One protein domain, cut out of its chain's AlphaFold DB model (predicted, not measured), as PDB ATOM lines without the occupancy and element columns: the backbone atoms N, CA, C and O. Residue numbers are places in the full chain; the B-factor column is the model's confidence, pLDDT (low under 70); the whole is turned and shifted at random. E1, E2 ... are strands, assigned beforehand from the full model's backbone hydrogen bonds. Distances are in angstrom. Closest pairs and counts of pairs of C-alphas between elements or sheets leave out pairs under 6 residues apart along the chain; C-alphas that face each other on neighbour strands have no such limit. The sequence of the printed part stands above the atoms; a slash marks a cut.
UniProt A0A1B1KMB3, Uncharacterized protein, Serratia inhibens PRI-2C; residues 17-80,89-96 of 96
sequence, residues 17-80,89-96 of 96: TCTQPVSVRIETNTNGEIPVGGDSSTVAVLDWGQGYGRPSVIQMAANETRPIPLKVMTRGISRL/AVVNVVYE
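Overview. This is residues 17 to 80 and 89 to 96 of the 96 residues of an uncharacterized protein of Serratia inhibens PRI-2C (UniProt A0A1B1KMB3). Two small antiparallel sheets of three strands each stand end to end in a narrow rod, E4, E1 and E7 making one end and E2, E3 and E6 the other. E5 runs near the first sheet's end of the rod, where the first printed residues, 17 to 18, pair with it, and the strand E6 that follows it belongs to the second sheet. The printed part has 72 residues, with seven named strands, E1 to E7 in that order along the chain, and no named helix; the class is all strand. The sheet orders are E4 - E1 - E7 and E2 - E3 - E6, both antiparallel. The whole is loose, with a radius of gyration of the C-alphas of 14.3 A, and spans 47 by 18 by 14 A.

Arrangement. Residues 17 to 18 pair, antiparallel, with residues 64 to 65 of E5, residues 64 to 67, a strand that pairs with no named strand. E1, residues 22 to 28, is the inner strand between the edge strands E4, residues 56 to 60, and E7, residues 91 to 95. E1 and E7 are antiparallel at 159 degrees, with N 25 and O 94 within hydrogen-bond range at 2.9 A. E1 and E4 are antiparallel at 157 degrees, with N 26 and O 56 at 2.8 A. E1 and E2, residues 33 to 36, meet only through their link, which is tight with 4 residues. E2 and E3, residues 39 to 47, form a hairpin at 135 degrees, with N 34 and O 44 at 2.8 A. E3 bends by 61 degrees at residue 42. E3 is the inner strand of its sheet, antiparallel at 155 degrees to E6, residues 71 to 75, with N 45 and O 73 at 2.8 A. This sheet is only just strongly twisted, its C-alphas lying up to 4.5 A off the best plane. Among the pairs that are apart are E1 and E3, E2 and E7, and E1 and E6.

Along the chain. E1 begins at C-alpha 22, (-15.505, 5.389, -4.267), and is 19.5 A from first to last C-alpha. E3 is the longest strand by residues, 20.8 A from C-alpha 39 at (-25.737, 39.184, -16.780) to C-alpha 47. E4 is 12.3 A long, E6 13.5 A and E7 13.2 A; E7 ends at C-alpha 95, (-17.985, 11.210, -2.083).

Size, cuts and confidence. The two C-alphas farthest apart are those of Ala 62 and Arg 79, at 46.7 A. Residues 81 to 88 are cut out, and C-alphas 80 and 89 are 20.0 A apart across the cut. Of the links that are printed whole, E3 to E4 is short with 8 residues and the others are tight. The mean pLDDT of the printed part is 92.2, and no printed residue is under 70.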
ATOM      1  N   THR A  17      -7.893  11.706  -8.534       96.12
ATOM      2  CA  THR A  17      -7.123  10.604  -7.951       96.12
ATOM      3  C   THR A  17      -7.804  10.119  -6.680       96.12
ATOM      4  O   THR A  17      -8.091  10.917  -5.787       96.12
ATOM      5  N   CYS A  18      -8.026   8.808  -6.580       95.94
ATOM      6  CA  CYS A  18      -8.614   8.166  -5.407       95.94
ATOM      7  C   CYS A  18      -7.720   7.019  -4.928       95.94
ATOM      8  O   CYS A  18      -7.240   6.214  -5.719       95.94
ATOM      9  N   THR A  19      -7.501   6.921  -3.617       96.81
ATOM     10  CA  THR A  19      -6.727   5.825  -3.002       96.81
ATOM     11  C   THR A  19      -7.603   4.637  -2.607       96.81
ATOM     12  O   THR A  19      -7.099   3.533  -2.422       96.81
ATOM     13  N   GLN A  20      -8.917   4.837  -2.520       96.88
ATOM     14  CA  GLN A  20      -9.914   3.819  -2.198       96.88
ATOM     15  C   GLN A  20     -11.001   3.789  -3.281       96.88
ATOM     16  O   GLN A  20     -11.200   4.812  -3.943       96.88
ATOM     17  N   PRO A  21     -11.700   2.656  -3.476       97.19
ATOM     18  CA  PRO A  21     -12.845   2.607  -4.374       97.19
ATOM     19  C   PRO A  21     -13.960   3.511  -3.841       97.19
ATOM     20  O   PRO A  21     -14.309   3.404  -2.666       97.19
ATOM     21  N   VAL A  22     -14.496   4.400  -4.678       97.31
ATOM     22  CA  VAL A  22     -15.505   5.389  -4.267       97.31
ATOM     23  C   VAL A  22     -16.303   5.895  -5.469       97.31
ATOM     24  O   VAL A  22     -15.779   5.975  -6.587       97.31
ATOM     25  N   SER A  23     -17.564   6.255  -5.235       97.44
ATOM     26  CA  SER A  23     -18.379   6.997  -6.194       97.44
ATOM     27  C   SER A  23     -18.163   8.493  -5.967       97.44
ATOM     28  O   SER A  23     -18.390   9.004  -4.874       97.44
ATOM     29  N   VAL A  24     -17.681   9.208  -6.986       96.62
ATOM     30  CA  VAL A  24     -17.444  10.656  -6.908       96.62
ATOM     31  C   VAL A  24     -18.436  11.386  -7.793       96.62
ATOM     32  O   VAL A  24     -18.422  11.226  -9.015       96.62
ATOM     33  N   ARG A  25     -19.262  12.237  -7.187       95.88
ATOM     34  CA  ARG A  25     -20.137  13.160  -7.904       95.88
ATOM     35  C   ARG A  25     -19.478  14.532  -8.017       95.88
ATOM     36  O   ARG A  25     -19.054  15.108  -7.018       95.88
ATOM     37  N   ILE A  26     -19.417  15.061  -9.237       94.94
ATOM     38  CA  ILE A  26     -18.887  16.390  -9.556       94.94
ATOM     39  C   ILE A  26     -20.019  17.248 -10.112       94.94
ATOM     40  O   ILE A  26     -20.662  16.885 -11.100       94.94
ATOM     41  N   GLU A  27     -20.242  18.404  -9.500       94.25
ATOM     42  CA  GLU A  27     -21.239  19.377  -9.944       94.25
ATOM     43  C   GLU A  27     -20.810  20.807  -9.609       94.25
ATOM     44  O   GLU A  27     -19.807  21.026  -8.933       94.25
ATOM     45  N   THR A  28     -21.566  21.804 -10.071       92.94
ATOM     46  CA  THR A  28     -21.430  23.174  -9.557       92.94
ATOM     47  C   THR A  28     -22.671  23.567  -8.775       92.94
ATOM     48  O   THR A  28     -23.740  22.984  -8.947       92.94
ATOM     49  N   ASN A  29     -22.562  24.629  -7.978       88.50
ATOM     50  CA  ASN A  29     -23.700  25.243  -7.285       88.50
ATOM     51  C   ASN A  29     -24.786  25.815  -8.225       88.50
ATOM     52  O   ASN A  29     -25.800  26.326  -7.758       88.50
ATOM     53  N   THR A  30     -24.568  25.752  -9.537       84.69
ATOM     54  CA  THR A  30     -25.422  26.314 -10.586       84.69
ATOM     55  C   THR A  30     -25.715  25.306 -11.701       84.69
ATOM     56  O   THR A  30     -25.983  25.695 -12.836       84.69
ATOM     57  N   ASN A  31     -25.638  24.001 -11.410       84.12
ATOM     58  CA  ASN A  31     -25.875  22.927 -12.387       84.12
ATOM     59  C   ASN A  31     -25.011  23.057 -13.658       84.12
ATOM     60  O   ASN A  31     -25.464  22.819 -14.771       84.12
ATOM     61  N   GLY A  32     -23.760  23.481 -13.506       86.44
ATOM     62  CA  GLY A  32     -22.820  23.685 -14.604       86.44
ATOM     63  C   GLY A  32     -23.012  24.980 -15.397       86.44
ATOM     64  O   GLY A  32     -22.232  25.206 -16.317       86.44
ATOM     65  N   GLU A  33     -23.981  25.840 -15.068       92.69
ATOM     66  CA  GLU A  33     -24.184  27.130 -15.744       92.69
ATOM     67  C   GLU A  33     -23.574  28.286 -14.944       92.69
ATOM     68  O   GLU A  33     -23.992  28.593 -13.835       92.69
ATOM     69  N   ILE A  34     -22.574  28.963 -15.493       92.62
ATOM     70  CA  ILE A  34     -21.840  30.036 -14.825       92.62
ATOM     71  C   ILE A  34     -22.203  31.363 -15.492       92.62
ATOM     72  O   ILE A  34     -21.817  31.563 -16.645       92.62
ATOM     73  N   PRO A  35     -22.904  32.285 -14.811       91.75
ATOM     74  CA  PRO A  35     -23.138  33.626 -15.337       91.75
ATOM     75  C   PRO A  35     -21.819  34.326 -15.659       91.75
ATOM     76  O   PRO A  35     -20.873  34.283 -14.867       91.75
ATOM     77  N   VAL A  36     -21.751  34.984 -16.813       90.06
ATOM     78  CA  VAL A  36     -20.569  35.746 -17.233       90.06
ATOM     79  C   VAL A  36     -20.933  37.203 -17.478       90.06
ATOM     80  O   VAL A  36     -21.967  37.519 -18.057       90.06
ATOM     81  N   GLY A  37     -20.069  38.116 -17.029       83.94
ATOM     82  CA  GLY A  37     -20.262  39.550 -17.267       83.94
ATOM     83  C   GLY A  37     -21.357  40.216 -16.432       83.94
ATOM     84  O   GLY A  37     -21.798  41.304 -16.785       83.94
ATOM     85  N   GLY A  38     -21.787  39.583 -15.335       75.69
ATOM     86  CA  GLY A  38     -22.819  40.121 -14.441       75.69
ATOM     87  C   GLY A  38     -24.246  40.044 -14.992       75.69
ATOM     88  O   GLY A  38     -25.171  40.495 -14.323       75.69
ATOM     89  N   ASP A  39     -24.434  39.453 -16.176       71.62
ATOM     90  CA  ASP A  39     -25.737  39.184 -16.780       71.62
ATOM     91  C   ASP A  39     -26.092  37.695 -16.639       71.62
ATOM     92  O   ASP A  39     -25.309  36.814 -16.986       71.62
ATOM     93  N   SER A  40     -27.300  37.410 -16.149       75.94
ATOM     94  CA  SER A  40     -27.842  36.044 -16.057       75.94
ATOM     95  C   SER A  40     -28.247  35.454 -17.413       75.94
ATOM     96  O   SER A  40     -28.421  34.244 -17.534       75.94
ATOM     97  N   SER A  41     -28.386  36.290 -18.449       83.88
ATOM     98  CA  SER A  41     -28.772  35.862 -19.796       83.88
ATOM     99  C   SER A  41     -27.601  35.325 -20.628       83.88
ATOM    100  O   SER A  41     -27.822  34.703 -21.672       83.88
ATOM    101  N   THR A  42     -26.369  35.517 -20.141       90.06
ATOM    102  CA  THR A  42     -25.154  34.979 -20.750       90.06
ATOM    103  C   THR A  42     -24.436  34.061 -19.772       90.06
ATOM    104  O   THR A  42     -24.060  34.469 -18.675       90.06
ATOM    105  N   VAL A  43     -24.216  32.814 -20.181       93.06
ATOM    106  CA  VAL A  43     -23.616  31.789 -19.321       93.06
ATOM    107  C   VAL A  43     -22.500  31.035 -20.034       93.06
ATOM    108  O   VAL A  43     -22.559  30.794 -21.244       93.06
ATOM    109  N   ALA A  44     -21.491  30.628 -19.271       93.25
ATOM    110  CA  ALA A  44     -20.609  29.529 -19.625       93.25
ATOM    111  C   ALA A  44     -21.229  28.226 -19.106       93.25
ATOM    112  O   ALA A  44     -21.590  28.143 -17.937       93.25
ATOM    113  N   VAL A  45     -21.380  27.223 -19.963       95.38
ATOM    114  CA  VAL A  45     -21.974  25.932 -19.602       95.38
ATOM    115  C   VAL A  45     -20.880  24.877 -19.610       95.38
ATOM    116  O   VAL A  45     -20.185  24.722 -20.615       95.38
ATOM    117  N   LEU A  46     -20.715  24.178 -18.490       95.38
ATOM    118  CA  LEU A  46     -19.717  23.129 -18.310       95.38
ATOM    119  C   LEU A  46     -20.263  21.760 -18.721       95.38
ATOM    120  O   LEU A  46     -21.430  21.456 -18.478       95.38
ATOM    121  N   ASP A  47     -19.401  20.927 -19.290       94.94
ATOM    122  CA  ASP A  47     -19.633  19.499 -19.512       94.94
ATOM    123  C   ASP A  47     -18.504  18.706 -18.848       94.94
ATOM    124  O   ASP A  47     -17.324  18.939 -19.104       94.94
ATOM    125  N   TRP A  48     -18.885  17.772 -17.982       93.56
ATOM    126  CA  TRP A  48     -17.992  16.913 -17.205       93.56
ATOM    127  C   TRP A  48     -17.856  15.496 -17.805       93.56
ATOM    128  O   TRP A  48     -17.464  14.559 -17.107       93.56
ATOM    129  N   GLY A  49     -18.228  15.322 -19.076       92.50
ATOM    130  CA  GLY A  49     -18.286  14.043 -19.794       92.50
ATOM    131  C   GLY A  49     -19.678  13.404 -19.847       92.50
ATOM    132  O   GLY A  49     -19.793  12.257 -20.272       92.50
ATOM    133  N   GLN A  50     -20.720  14.115 -19.406       93.62
ATOM    134  CA  GLN A  50     -22.116  13.640 -19.373       93.62
ATOM    135  C   GLN A  50     -23.070  14.544 -20.172       93.62
ATOM    136  O   GLN A  50     -24.291  14.354 -20.143       93.62
ATOM    137  N   GLY A  51     -22.521  15.521 -20.894       93.19
ATOM    138  CA  GLY A  51     -23.252  16.573 -21.582       93.19
ATOM    139  C   GLY A  51     -23.291  17.877 -20.782       93.19
ATOM    140  O   GLY A  51     -23.174  17.906 -19.556       93.19
ATOM    141  N   TYR A  52     -23.484  18.978 -21.505       93.88
ATOM    142  CA  TYR A  52     -23.527  20.328 -20.952       93.88
ATOM    143  C   TYR A  52     -24.618  20.520 -19.890       93.88
ATOM    144  O   TYR A  52     -25.775  20.146 -20.093       93.88
ATOM    145  N   GLY A  53     -24.246  21.148 -18.772       93.38
ATOM    146  CA  GLY A  53     -25.152  21.494 -17.674       93.38
ATOM    147  C   GLY A  53     -25.580  20.300 -16.817       93.38
ATOM    148  O   GLY A  53     -26.594  20.358 -16.123       93.38
ATOM    149  N   ARG A  54     -24.851  19.180 -16.897       94.44
ATOM    150  CA  ARG A  54     -25.159  17.957 -16.148       94.44
ATOM    151  C   ARG A  54     -24.036  17.621 -15.176       94.44
ATOM    152  O   ARG A  54     -22.873  17.735 -15.556       94.44
ATOM    153  N   PRO A  55     -24.354  17.189 -13.946       94.06
ATOM    154  CA  PRO A  55     -23.346  16.665 -13.036       94.06
ATOM    155  C   PRO A  55     -22.741  15.372 -13.597       94.06
ATOM    156  O   PRO A  55     -23.371  14.666 -14.387       94.06
ATOM    157  N   SER A  56     -21.526  15.045 -13.162       94.56
ATOM    158  CA  SER A  56     -20.884  13.764 -13.461       94.56
ATOM    159  C   SER A  56     -20.870  12.879 -12.229       94.56
ATOM    160  O   SER A  56     -20.679  13.373 -11.121       94.56
ATOM    161  N   VAL A  57     -21.055  11.577 -12.428       95.50
ATOM    162  CA  VAL A  57     -20.859  10.553 -11.401       95.50
ATOM    163  C   VAL A  57     -19.808   9.590 -11.928       95.50
ATOM    164  O   VAL A  57     -19.958   9.021 -13.010       95.50
ATOM    165  N   ILE A  58     -18.724   9.438 -11.176       95.19
ATOM    166  CA  ILE A  58     -17.524   8.730 -11.605       95.19
ATOM    167  C   ILE A  58     -17.234   7.631 -10.598       95.19
ATOM    168  O   ILE A  58     -16.935   7.897  -9.438       95.19
ATOM    169  N   GLN A  59     -17.291   6.388 -11.066       96.88
ATOM    170  CA  GLN A  59     -16.847   5.239 -10.285       96.88
ATOM    171  C   GLN A  59     -15.326   5.136 -10.378       96.88
ATOM    172  O   GLN A  59     -14.794   4.959 -11.481       96.88
ATOM    173  N   MET A  60     -14.656   5.268  -9.236       97.38
ATOM    174  CA  MET A  60     -13.202   5.192  -9.108       97.38
ATOM    175  C   MET A  60     -12.801   3.873  -8.448       97.38
ATOM    176  O   MET A  60     -13.405   3.455  -7.460       97.38
ATOM    177  N   ALA A  61     -11.768   3.224  -8.976       97.31
ATOM    178  CA  ALA A  61     -11.104   2.100  -8.327       97.31
ATOM    179  C   ALA A  61     -10.051   2.582  -7.309       97.31
ATOM    180  O   ALA A  61      -9.655   3.749  -7.284       97.31
ATOM    181  N   ALA A  62      -9.566   1.666  -6.466       96.88
ATOM    182  CA  ALA A  62      -8.461   1.959  -5.556       96.88
ATOM    183  C   ALA A  62      -7.182   2.312  -6.332       96.88
ATOM    184  O   ALA A  62      -6.797   1.592  -7.255       96.88
ATOM    185  N   ASN A  63      -6.494   3.370  -5.900       97.31
ATOM    186  CA  ASN A  63      -5.259   3.885  -6.503       97.31
ATOM    187  C   ASN A  63      -5.400   4.275  -7.986       97.31
ATOM    188  O   ASN A  63      -4.432   4.224  -8.744       97.31
ATOM    189  N   GLU A  64      -6.601   4.670  -8.407       97.44
ATOM    190  CA  GLU A  64      -6.861   5.130  -9.767       97.44
ATOM    191  C   GLU A  64      -6.624   6.641  -9.896       97.44
ATOM    192  O   GLU A  64      -7.007   7.428  -9.030       97.44
ATOM    193  N   THR A  65      -6.030   7.050 -11.020       97.25
ATOM    194  CA  THR A  65      -6.052   8.436 -11.505       97.25
ATOM    195  C   THR A  65      -6.760   8.478 -12.849       97.25
ATOM    196  O   THR A  65      -6.364   7.768 -13.773       97.25
ATOM    197  N   ARG A  66      -7.795   9.313 -12.962       95.25
ATOM    198  CA  ARG A  66      -8.607   9.445 -14.174       95.25
ATOM    199  C   ARG A  66      -8.672  10.908 -14.628       95.25
ATOM    200  O   ARG A  66      -8.995  11.772 -13.806       95.25
ATOM    201  N   PRO A  67      -8.411  11.205 -15.914       94.75
ATOM    202  CA  PRO A  67      -8.640  12.537 -16.454       94.75
ATOM    203  C   PRO A  67     -10.141  12.831 -16.519       94.75
ATOM    204  O   PRO A  67     -10.941  11.981 -16.918       94.75
ATOM    205  N   ILE A  68     -10.520  14.051 -16.150       93.94
ATOM    206  CA  ILE A  68     -11.891  14.544 -16.261       93.94
ATOM    207  C   ILE A  68     -12.006  15.312 -17.578       93.94
ATOM    208  O   ILE A  68     -11.296  16.305 -17.756       93.94
ATOM    209  N   PRO A  69     -12.884  14.903 -18.511       91.62
ATOM    210  CA  PRO A  69     -13.006  15.538 -19.820       91.62
ATOM    211  C   PRO A  69     -13.802  16.851 -19.727       91.62
ATOM    212  O   PRO A  69     -14.833  17.003 -20.374       91.62
ATOM    213  N   LEU A  70     -13.326  17.807 -18.924       94.31
ATOM    214  CA  LEU A  70     -14.000  19.083 -18.704       94.31
ATOM    215  C   LEU A  70     -13.993  19.933 -19.979       94.31
ATOM    216  O   LEU A  70     -12.939  20.337 -20.475       94.31
ATOM    217  N   LYS A  71     -15.184  20.258 -20.468       95.19
ATOM    218  CA  LYS A  71     -15.407  21.197 -21.566       95.19
ATOM    219  C   LYS A  71     -16.243  22.375 -21.104       95.19
ATOM    220  O   LYS A  71     -16.990  22.293 -20.131       95.19
ATOM    221  N   VAL A  72     -16.134  23.473 -21.838       94.00
ATOM    222  CA  VAL A  72     -16.964  24.658 -21.649       94.00
ATOM    223  C   VAL A  72     -17.449  25.171 -22.993       94.00
ATOM    224  O   VAL A  72     -16.673  25.251 -23.941       94.00
ATOM    225  N   MET A  73     -18.713  25.566 -23.058       94.00
ATOM    226  CA  MET A  73     -19.261  26.362 -24.153       94.00
ATOM    227  C   MET A  73     -19.868  27.648 -23.603       94.00
ATOM    228  O   MET A  73     -20.137  27.761 -22.409       94.00
ATOM    229  N   THR A  74     -20.132  28.620 -24.470       91.88
ATOM    230  CA  THR A  74     -20.872  29.829 -24.092       91.88
ATOM    231  C   THR A  74     -22.260  29.839 -24.722       91.88
ATOM    232  O   THR A  74     -22.458  29.382 -25.847       91.88
ATOM    233  N   ARG A  75     -23.239  30.377 -23.991       91.00
ATOM    234  CA  ARG A  75     -24.610  30.614 -24.458       91.00
ATOM    235  C   ARG A  75     -24.978  32.067 -24.177       91.00
ATOM    236  O   ARG A  75     -24.741  32.556 -23.079       91.00
ATOM    237  N   GLY A  76     -25.545  32.752 -25.170       88.69
ATOM    238  CA  GLY A  76     -25.960  34.158 -25.049       88.69
ATOM    239  C   GLY A  76     -24.866  35.193 -25.332       88.69
ATOM    240  O   GLY A  76     -25.162  36.382 -25.346       88.69
ATOM    241  N   ILE A  77     -23.632  34.768 -25.639       86.94
ATOM    242  CA  ILE A  77     -22.473  35.668 -25.797       86.94
ATOM    243  C   ILE A  77     -22.660  36.723 -26.898       86.94
ATOM    244  O   ILE A  77     -22.128  37.821 -26.796       86.94
ATOM    245  N   SER A  78     -23.467  36.426 -27.924       85.88
ATOM    246  CA  SER A  78     -23.785  37.346 -29.024       85.88
ATOM    247  C   SER A  78     -24.547  38.604 -28.591       85.88
ATOM    248  O   SER A  78     -24.677  39.533 -29.382       85.88
ATOM    249  N   ARG A  79     -25.064  38.635 -27.356       84.12
ATOM    250  CA  ARG A  79     -25.763  39.785 -26.766       84.12
ATOM    251  C   ARG A  79     -24.821  40.752 -26.058       84.12
ATOM    252  O   ARG A  79     -25.218  41.878 -25.768       84.12
ATOM    253  N   LEU A  80     -23.603  40.314 -25.753       84.00
ATOM    254  CA  LEU A  80     -22.627  41.138 -25.065       84.00
ATOM    255  C   LEU A  80     -21.896  42.045 -26.056       84.00
ATOM    256  O   LEU A  80     -21.629  41.676 -27.200       84.00
ATOM    257  N   ALA A  89     -17.717  29.845 -10.455       90.44
ATOM    258  CA  ALA A  89     -18.618  28.949  -9.752       90.44
ATOM    259  C   ALA A  89     -17.825  28.097  -8.767       90.44
ATOM    260  O   ALA A  89     -16.613  27.921  -8.915       90.44
ATOM    261  N   VAL A  90     -18.524  27.569  -7.767       92.81
ATOM    262  CA  VAL A  90     -17.959  26.593  -6.839       92.81
ATOM    263  C   VAL A  90     -18.174  25.211  -7.436       92.81
ATOM    264  O   VAL A  90     -19.298  24.866  -7.805       92.81
ATOM    265  N   VAL A  91     -17.095  24.436  -7.534       93.38
ATOM    266  CA  VAL A  91     -17.157  23.019  -7.898       93.38
ATOM    267  C   VAL A  91     -17.332  22.216  -6.617       93.38
ATOM    268  O   VAL A  91     -16.485  22.271  -5.727       93.38
ATOM    269  N   ASN A  92     -18.432  21.480  -6.536       94.19
ATOM    270  CA  ASN A  92     -18.712  20.559  -5.449       94.19
ATOM    271  C   ASN A  92     -18.249  19.160  -5.862       94.19
ATOM    272  O   ASN A  92     -18.630  18.663  -6.925       94.19
ATOM    273  N   VAL A  93     -17.435  18.540  -5.011       94.19
ATOM    274  CA  VAL A  93     -16.981  17.153  -5.150       94.19
ATOM    275  C   VAL A  93     -17.533  16.381  -3.960       94.19
ATOM    276  O   VAL A  93     -17.164  16.658  -2.819       94.19
ATOM    277  N   VAL A  94     -18.452  15.459  -4.226       95.31
ATOM    278  CA  VAL A  94     -19.157  14.675  -3.207       95.31
ATOM    279  C   VAL A  94     -18.725  13.218  -3.325       95.31
ATOM    280  O   VAL A  94     -18.695  12.671  -4.426       95.31
ATOM    281  N   TYR A  95     -18.376  12.614  -2.192       93.69
ATOM    282  CA  TYR A  95     -17.985  11.210  -2.083       93.69
ATOM    283  C   TYR A  95     -19.164  10.415  -1.521       93.69
ATOM    284  O   TYR A  95     -19.683  10.776  -0.462       93.69
ATOM    285  N   GLU A  96     -19.579   9.371  -2.234       87.94
ATOM    286  CA  GLU A  96     -20.690   8.475  -1.881       87.94
ATOM    287  C   GLU A  96     -20.192   7.052  -1.599       87.94
ATOM    288  O   GLU A  96     -19.284   6.578  -2.330       87.94
TER     289      GLU A  96